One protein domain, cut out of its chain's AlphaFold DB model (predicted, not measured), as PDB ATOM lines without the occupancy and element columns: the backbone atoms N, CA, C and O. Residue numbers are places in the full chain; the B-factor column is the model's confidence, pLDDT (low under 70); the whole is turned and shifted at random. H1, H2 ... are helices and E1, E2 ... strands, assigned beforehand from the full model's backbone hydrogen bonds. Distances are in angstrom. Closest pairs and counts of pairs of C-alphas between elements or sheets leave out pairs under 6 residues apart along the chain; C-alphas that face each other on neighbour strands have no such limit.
ATOM      1  N   GLU A  24     181.204 104.196 172.504       77.25
ATOM      2  CA  GLU A  24     182.195 104.495 173.524       77.25
ATOM      3  C   GLU A  24     183.199 105.501 172.963       77.25
ATOM      4  O   GLU A  24     183.503 105.492 171.772       77.25
ATOM      5  N   THR A  25     183.700 106.406 173.803       78.56
ATOM      6  CA  THR A  25     184.765 107.340 173.414       78.56
ATOM      7  C   THR A  25     186.035 106.987 174.168       78.56
ATOM      8  O   THR A  25     186.065 107.059 175.397       78.56
ATOM      9  N   ILE A  26     187.073 106.619 173.428       79.25
ATOM     10  CA  ILE A  26     188.395 106.282 173.941       79.25
ATOM     11  C   ILE A  26     189.286 107.498 173.799       79.25
ATOM     12  O   ILE A  26     189.439 108.029 172.705       79.25
ATOM     13  N   TRP A  27     189.909 107.906 174.898       80.50
ATOM     14  CA  TRP A  27     190.881 108.994 174.897       80.50
ATOM     15  C   TRP A  27     192.285 108.423 174.954       80.50
ATOM     16  O   TRP A  27     192.599 107.613 175.833       80.50
ATOM     17  N   ARG A  28     193.138 108.866 174.040       82.12
ATOM     18  CA  ARG A  28     194.536 108.461 173.946       82.12
ATOM     19  C   ARG A  28     195.431 109.690 173.845       82.12
ATOM     20  O   ARG A  28     195.060 110.697 173.261       82.12
ATOM     21  N   VAL A  29     196.609 109.605 174.442       83.94
ATOM     22  CA  VAL A  29     197.646 110.638 174.360       83.94
ATOM     23  C   VAL A  29     198.913 110.028 173.813       83.94
ATOM     24  O   VAL A  29     199.258 108.890 174.139       83.94
ATOM     25  N   CYS A  30     199.613 110.777 172.976       83.94
ATOM     26  CA  CYS A  30     200.942 110.409 172.548       83.94
ATOM     27  C   CYS A  30     201.935 110.682 173.683       83.94
ATOM     28  O   CYS A  30     202.080 111.817 174.131       83.94
ATOM     29  N   THR A  31     202.672 109.665 174.126       82.00
ATOM     30  CA  THR A  31     203.694 109.825 175.176       82.00
ATOM     31  C   THR A  31     204.938 110.582 174.710       82.00
ATOM     32  O   THR A  31     205.761 110.947 175.541       82.00
ATOM     33  N   VAL A  32     205.091 110.791 173.397       81.12
ATOM     34  CA  VAL A  32     206.251 111.461 172.786       81.12
ATOM     35  C   VAL A  32     206.011 112.961 172.644       81.12
ATOM     36  O   VAL A  32     206.822 113.755 173.106       81.12
ATOM     37  N   CYS A  33     204.899 113.349 172.016       77.38
ATOM     38  CA  CYS A  33     204.610 114.745 171.676       77.38
ATOM     39  C   CYS A  33     203.438 115.348 172.461       77.38
ATOM     40  O   CYS A  33     203.072 116.490 172.216       77.38
ATOM     41  N   GLY A  34     202.812 114.589 173.369       74.81
ATOM     42  CA  GLY A  34     201.726 115.082 174.223       74.81
ATOM     43  C   GLY A  34     200.390 115.319 173.514       74.81
ATOM     44  O   GLY A  34     199.398 115.583 174.193       74.81
ATOM     45  N   VAL A  35     200.329 115.176 172.182       82.19
ATOM     46  CA  VAL A  35     199.083 115.341 171.428       82.19
ATOM     47  C   VAL A  35     198.035 114.343 171.912       82.19
ATOM     48  O   VAL A  35     198.340 113.172 172.175       82.19
ATOM     49  N   GLN A  36     196.799 114.805 172.033       80.81
ATOM     50  CA  GLN A  36     195.668 113.972 172.402       80.81
ATOM     51  C   GLN A  36     194.873 113.606 171.153       80.81
ATOM     52  O   GLN A  36     194.779 114.382 170.205       80.81
ATOM     53  N   ASP A  37     194.281 112.425 171.169       80.12
ATOM     54  CA  ASP A  37     193.348 111.969 170.155       80.12
ATOM     55  C   ASP A  37     192.206 111.211 170.836       80.12
ATOM     56  O   ASP A  37     192.368 110.619 171.913       80.12
ATOM     57  N   TYR A  38     191.027 111.258 170.229       79.00
ATOM     58  CA  TYR A  38     189.860 110.555 170.733       79.00
ATOM     59  C   TYR A  38     189.235 109.706 169.633       79.00
ATOM     60  O   TYR A  38     188.850 110.194 168.574       79.00
ATOM     61  N   ASP A  39     189.074 108.422 169.927       76.88
ATOM     62  CA  ASP A  39     188.400 107.474 169.057       76.88
ATOM     63  C   ASP A  39     186.965 107.264 169.526       76.88
ATOM     64  O   ASP A  39     186.711 107.119 170.722       76.88
ATOM     65  N   ARG A  40     186.017 107.148 168.593       76.81
ATOM     66  CA  ARG A  40     184.715 106.548 168.896       76.81
ATOM     67  C   ARG A  40     184.687 105.093 168.470       76.81
ATOM     68  O   ARG A  40     184.967 104.779 167.315       76.81
ATOM     69  N   GLN A  41     184.294 104.223 169.389       76.88
ATOM     70  CA  GLN A  41     184.086 102.807 169.138       76.88
ATOM     71  C   GLN A  41     182.613 102.439 169.287       76.88
ATOM     72  O   GLN A  41     181.894 103.008 170.101       76.88
ATOM     73  N   PHE A  42     182.158 101.467 168.510       75.06
ATOM     74  CA  PHE A  42     180.855 100.835 168.665       75.06
ATOM     75  C   PHE A  42     181.059  99.328 168.697       75.06
ATOM     76  O   PHE A  42     181.566  98.755 167.734       75.06
ATOM     77  N   MET A  43     180.701  98.689 169.815       73.00
ATOM     78  CA  MET A  43     180.895  97.245 170.015       73.00
ATOM     79  C   MET A  43     182.342  96.777 169.733       73.00
ATOM     80  O   MET A  43     182.554  95.733 169.120       73.00
ATOM     81  N   GLY A  44     183.343  97.566 170.141       69.56
ATOM     82  CA  GLY A  44     184.768  97.266 169.933       69.56
ATOM     83  C   GLY A  44     185.311  97.559 168.528       69.56
ATOM     84  O   GLY A  44     186.492  97.331 168.277       69.56
ATOM     85  N   VAL A  45     184.486  98.079 167.611       75.12
ATOM     86  CA  VAL A  45     184.919  98.520 166.276       75.12
ATOM     87  C   VAL A  45     185.065 100.039 166.261       75.12
ATOM     88  O   VAL A  45     184.115 100.755 166.579       75.12
ATOM     89  N   THR A  46     186.238 100.544 165.875       70.88
ATOM     90  CA  THR A  46     186.473 101.985 165.696       70.88
ATOM     91  C   THR A  46     185.682 102.522 164.500       70.88
ATOM     92  O   THR A  46     185.736 101.964 163.406       70.88
ATOM     93  N   ILE A  47     184.940 103.615 164.701       70.69
ATOM     94  CA  ILE A  47     184.184 104.307 163.651       70.69
ATOM     95  C   ILE A  47     185.014 105.494 163.152       70.69
ATOM     96  O   ILE A  47     184.876 106.594 163.679       70.69
ATOM     97  N   GLU A  48     185.815 105.293 162.102       61.06
ATOM     98  CA  GLU A  48     186.736 106.308 161.544       61.06
ATOM     99  C   GLU A  48     186.086 107.680 161.291       61.06
ATOM    100  O   GLU A  48     186.661 108.719 161.604       61.06
ATOM    101  N   LEU A  49     184.835 107.698 160.812       59.62
ATOM    102  CA  LEU A  49     184.064 108.924 160.539       59.62
ATOM    103  C   LEU A  49     183.861 109.829 161.768       59.62
ATOM    104  O   LEU A  49     183.498 110.996 161.621       59.62
ATOM    105  N   LEU A  50     184.042 109.291 162.974       57.34
ATOM    106  CA  LEU A  50     183.846 109.979 164.247       57.34
ATOM    107  C   LEU A  50     185.126 110.033 165.096       57.34
ATOM    108  O   LEU A  50     185.050 110.515 166.229       57.34
ATOM    109  N   SER A  51     186.256 109.508 164.604       54.62
ATOM    110  CA  SER A  51     187.333 109.019 165.475       54.62
ATOM    111  C   SER A  51     188.715 109.635 165.269       54.62
ATOM    112  O   SER A  51     189.672 109.127 165.827       54.62
ATOM    113  N   GLN A  52     188.877 110.716 164.508       59.22
ATOM    114  CA  GLN A  52     190.202 111.328 164.393       59.22
ATOM    115  C   GLN A  52     190.118 112.839 164.463       59.22
ATOM    116  O   GLN A  52     189.685 113.516 163.526       59.22
ATOM    117  N   ARG A  53     190.552 113.374 165.601       65.06
ATOM    118  CA  ARG A  53     190.884 114.786 165.721       65.06
ATOM    119  C   ARG A  53     192.034 114.910 166.699       65.06
ATOM    120  O   ARG A  53     191.823 114.978 167.907       65.06
ATOM    121  N   GLU A  54     193.236 114.980 166.141       68.25
ATOM    122  CA  GLU A  54     194.419 115.361 166.898       68.25
ATOM    123  C   GLU A  54     194.181 116.744 167.509       68.25
ATOM    124  O   GLU A  54     193.914 117.729 166.811       68.25
ATOM    125  N   TYR A  55     194.198 116.793 168.835       70.56
ATOM    126  CA  TYR A  55     194.012 118.001 169.614       70.56
ATOM    127  C   TYR A  55     195.263 118.242 170.450       70.56
ATOM    128  O   TYR A  55     195.621 117.450 171.323       70.56
ATOM    129  N   ASP A  56     195.939 119.350 170.164       70.38
ATOM    130  CA  ASP A  56     197.095 119.817 170.921       70.38
ATOM    131  C   ASP A  56     196.655 120.939 171.865       70.38
ATOM    132  O   ASP A  56     196.794 122.123 171.565       70.38
ATOM    133  N   GLU A  57     196.049 120.555 172.990       65.44
ATOM    134  CA  GLU A  57     195.487 121.490 173.976       65.44
ATOM    135  C   GLU A  57     196.540 122.450 174.549       65.44
ATOM    136  O   GLU A  57     196.244 123.610 174.836       65.44
ATOM    137  N   PHE A  58     197.779 121.972 174.691       68.06
ATOM    138  CA  PHE A  58     198.844 122.667 175.412       68.06
ATOM    139  C   PHE A  58     199.973 123.172 174.508       68.06
ATOM    140  O   PHE A  58     200.955 123.701 175.015       68.06
ATOM    141  N   GLY A  59     199.860 123.028 173.183       68.81
ATOM    142  CA  GLY A  59     200.944 123.388 172.259       68.81
ATOM    143  C   GLY A  59     202.158 122.453 172.339       68.81
ATOM    144  O   GLY A  59     203.211 122.766 171.793       68.81
ATOM    145  N   THR A  60     202.021 121.310 173.011       73.75
ATOM    146  CA  THR A  60     203.078 120.315 173.236       73.75
ATOM    147  C   THR A  60     203.593 119.689 171.944       73.75
ATOM    148  O   THR A  60     204.790 119.432 171.816       73.75
ATOM    149  N   HIS A  61     202.721 119.506 170.950       73.62
ATOM    150  CA  HIS A  61     203.141 119.033 169.635       73.62
ATOM    151  C   HIS A  61     203.924 120.121 168.898       73.62
ATOM    152  O   HIS A  61     204.950 119.838 168.283       73.62
ATOM    153  N   LYS A  62     203.493 121.383 169.012       74.69
ATOM    154  CA  LYS A  62     204.223 122.524 168.447       74.69
ATOM    155  C   LYS A  62     205.617 122.683 169.067       74.69
ATOM    156  O   LYS A  62     206.584 122.823 168.325       74.69
ATOM    157  N   GLU A  63     205.736 122.604 170.391       77.31
ATOM    158  CA  GLU A  63     207.031 122.642 171.089       77.31
ATOM    159  C   GLU A  63     207.935 121.471 170.681       77.31
ATOM    160  O   GLU A  63     209.137 121.647 170.483       77.31
ATOM    161  N   TRP A  64     207.360 120.279 170.492       76.12
ATOM    162  CA  TRP A  64     208.107 119.118 170.014       76.12
ATOM    163  C   TRP A  64     208.665 119.335 168.599       76.12
ATOM    164  O   TRP A  64     209.845 119.058 168.374       76.12
ATOM    165  N   ILE A  65     207.862 119.886 167.678       80.50
ATOM    166  CA  ILE A  65     208.296 120.241 166.313       80.50
ATOM    167  C   ILE A  65     209.426 121.276 166.359       80.50
ATOM    168  O   ILE A  65     210.416 121.134 165.645       80.50
ATOM    169  N   GLU A  66     209.309 122.301 167.204       81.25
ATOM    170  CA  GLU A  66     210.345 123.331 167.358       81.25
ATOM    171  C   GLU A  66     211.674 122.750 167.870       81.25
ATOM    172  O   GLU A  66     212.741 123.226 167.487       81.25
ATOM    173  N   GLN A  67     211.625 121.694 168.688       82.38
ATOM    174  CA  GLN A  67     212.812 121.031 169.236       82.38
ATOM    175  C   GLN A  67     213.434 119.986 168.299       82.38
ATOM    176  O   GLN A  67     214.652 119.815 168.308       82.38
ATOM    177  N   HIS A  68     212.621 119.278 167.511       80.25
ATOM    178  CA  HIS A  68     213.069 118.127 166.716       80.25
ATOM    179  C   HIS A  68     213.126 118.410 165.209       80.25
ATOM    180  O   HIS A  68     213.712 117.630 164.466       80.25
ATOM    181  N   GLY A  69     212.551 119.524 164.746       76.38
ATOM    182  CA  GLY A  69     212.568 119.946 163.344       76.38
ATOM    183  C   GLY A  69     211.723 119.082 162.402       76.38
ATOM    184  O   GLY A  69     211.679 119.364 161.205       76.38
ATOM    185  N   GLU A  70     211.044 118.056 162.917       73.25
ATOM    186  CA  GLU A  70     210.193 117.165 162.135       73.25
ATOM    187  C   GLU A  70     208.710 117.450 162.408       73.25
ATOM    188  O   GLU A  70     208.310 117.569 163.564       73.25
ATOM    189  N   PRO A  71     207.861 117.542 161.367       66.88
ATOM    190  CA  PRO A  71     206.426 117.779 161.523       66.88
ATOM    191  C   PRO A  71     205.643 116.524 161.942       66.88
ATOM    192  O   PRO A  71     204.445 116.617 162.201       66.88
ATOM    193  N   HIS A  72     206.293 115.359 161.982       64.31
ATOM    194  CA  HIS A  72     205.660 114.082 162.287       64.31
ATOM    195  C   HIS A  72     206.411 113.376 163.406       64.31
ATOM    196  O   HIS A  72     207.519 112.883 163.212       64.31
ATOM    197  N   SER A  73     205.783 113.285 164.574       71.50
ATOM    198  CA  SER A  73     206.284 112.409 165.628       71.50
ATOM    199  C   SER A  73     205.882 110.956 165.339       71.50
ATOM    200  O   SER A  73     204.757 110.717 164.891       71.50
ATOM    201  N   PRO A  74     206.735 109.956 165.620       75.38
ATOM    202  CA  PRO A  74     206.300 108.567 165.667       75.38
ATOM    203  C   PRO A  74     205.373 108.399 166.876       75.38
ATOM    204  O   PRO A  74     205.827 108.148 167.993       75.38
ATOM    205  N   HIS A  75     204.070 108.608 166.666       76.94
ATOM    206  CA  HIS A  75     203.107 108.632 167.758       76.94
ATOM    207  C   HIS A  75     203.104 107.304 168.522       76.94
ATOM    208  O   HIS A  75     202.841 106.238 167.965       76.94
ATOM    209  N   GLN A  76     203.362 107.383 169.826       82.50
ATOM    210  CA  GLN A  76     203.213 106.269 170.756       82.50
ATOM    211  C   GLN A  76     201.970 106.517 171.601       82.50
ATOM    212  O   GLN A  76     202.014 107.184 172.636       82.50
ATOM    213  N   TRP A  77     200.834 106.030 171.108       82.69
ATOM    214  CA  TRP A  77     199.544 106.236 171.748       82.69
ATOM    215  C   TRP A  77     199.412 105.407 173.020       82.69
ATOM    216  O   TRP A  77     199.572 104.187 173.013       82.69
ATOM    217  N   LYS A  78     199.038 106.074 174.108       83.12
ATOM    218  CA  LYS A  78     198.647 105.456 175.369       83.12
ATOM    219  C   LYS A  78     197.218 105.859 175.703       83.12
ATOM    220  O   LYS A  78     196.890 107.042 175.707       83.12
ATOM    221  N   VAL A  79     196.372 104.876 175.999       82.00
ATOM    222  CA  VAL A  79     194.989 105.116 176.426       82.00
ATOM    223  C   VAL A  79     195.006 105.778 177.808       82.00
ATOM    224  O   VAL A  79     195.601 105.246 178.745       82.00
ATOM    225  N   ILE A  80     194.394 106.959 177.924       74.50
ATOM    226  CA  ILE A  80     194.246 107.693 179.193       74.50
ATOM    227  C   ILE A  80     192.969 107.258 179.903       74.50
ATOM    228  O   ILE A  80     192.935 107.145 181.127       74.50
ATOM    229  N   LYS A  81     191.904 107.046 179.127       66.81
ATOM    230  CA  LYS A  81     190.586 106.709 179.644       66.81
ATOM    231  C   LYS A  81     190.025 105.543 178.851       66.81
ATOM    232  O   LYS A  81     189.623 105.704 177.699       66.81
ATOM    233  N   GLU A  82     190.027 104.378 179.486       56.22
ATOM    234  CA  GLU A  82     189.216 103.249 179.049       56.22
ATOM    235  C   GLU A  82     187.735 103.575 179.291       56.22
ATOM    236  O   GLU A  82     187.415 104.316 180.232       56.22
TER     237      GLU A  82
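What this domain is: This is residues 24 to 82 of the 90 residues of an uncharacterized protein of Flavobacteriaceae bacterium (UniProt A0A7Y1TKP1). A small, strongly twisted sheet of three strands makes one part of this domain, and a short helix, H1, sits beyond one end of it, at one end of the longest axis and not over a face of the sheet. E1 and E2 form a hairpin whose turn, residues 31 to 35, points toward the helix; from the far end of E2 the unnamed stretch of residues 43 to 59 folds back to H1, and E3 then returns to the sheet beside E1. The printed part has 59 residues with one named helix and three named strands, in the order E1, E2, H1, E3 along the chain; the sheet runs E2, E1, E3 and is antiparallel. The class is mixed, helices and strands, with 28 residues, under half, in named elements. The whole is only just compact, close to loose, with a radius of gyration of the C-alphas of 12.4 A, and its spans of 40 by 20 by 18 A make it only just elongated.

Where its parts are: E1, residues 24 to 30, begins at C-alpha 24 (182.195, 104.495, 173.524) and is 19.7 A long from first to last C-alpha. E2, residues 36 to 42, measures 20.1 A. H1, residues 60 to 68, begins at C-alpha 60 (203.078, 120.315, 173.236) and measures 12.1 A. E3, residues 77 to 81, measures 12.0 A and ends at C-alpha 81 (190.586, 106.709, 179.644).

How they stand to each other: E1 is the inner strand of the sheet; E2 and E3 are its edge strands. The hairpin E1 and E2 is antiparallel at 153 degrees between directions; C-alphas 36 and 29 face each other at 4.3 A, and N 26 and O 39 are within hydrogen-bond range at 2.8 A. E1 and E3 are antiparallel at 134 degrees; C-alphas 28 and 79 face each other at 4.2 A, and N 78 and O 29 are within hydrogen-bond range at 2.8 A. E2, H1 and E3 form a split strand-helix-strand unit, two strands that run the same way with E1 between them in the sheet, and its crossover is left-handed. H1 is not on the sheet, with 3 pairs of C-alphas within 10 A, and is apart from E1. In H1 every O i to N i+4 pair is within hydrogen-bond range. Residues 41 to 42 of E2 pair antiparallel with residues 45 to 46.

The domain as a whole: The two C-alphas farthest apart, those of Met 43 and Gln 67, are 39.8 A from each other. The printed part has no cut. The link from E2 to H1 is long, with 17 residues; that from E1 to E2 is tight and that from H1 to E3 short. The mean pLDDT of the printed part is 74.0, and it is under 70 at residue 44 and residues 48 to 54, 57 to 59, 71 to 72 and 81 to 82.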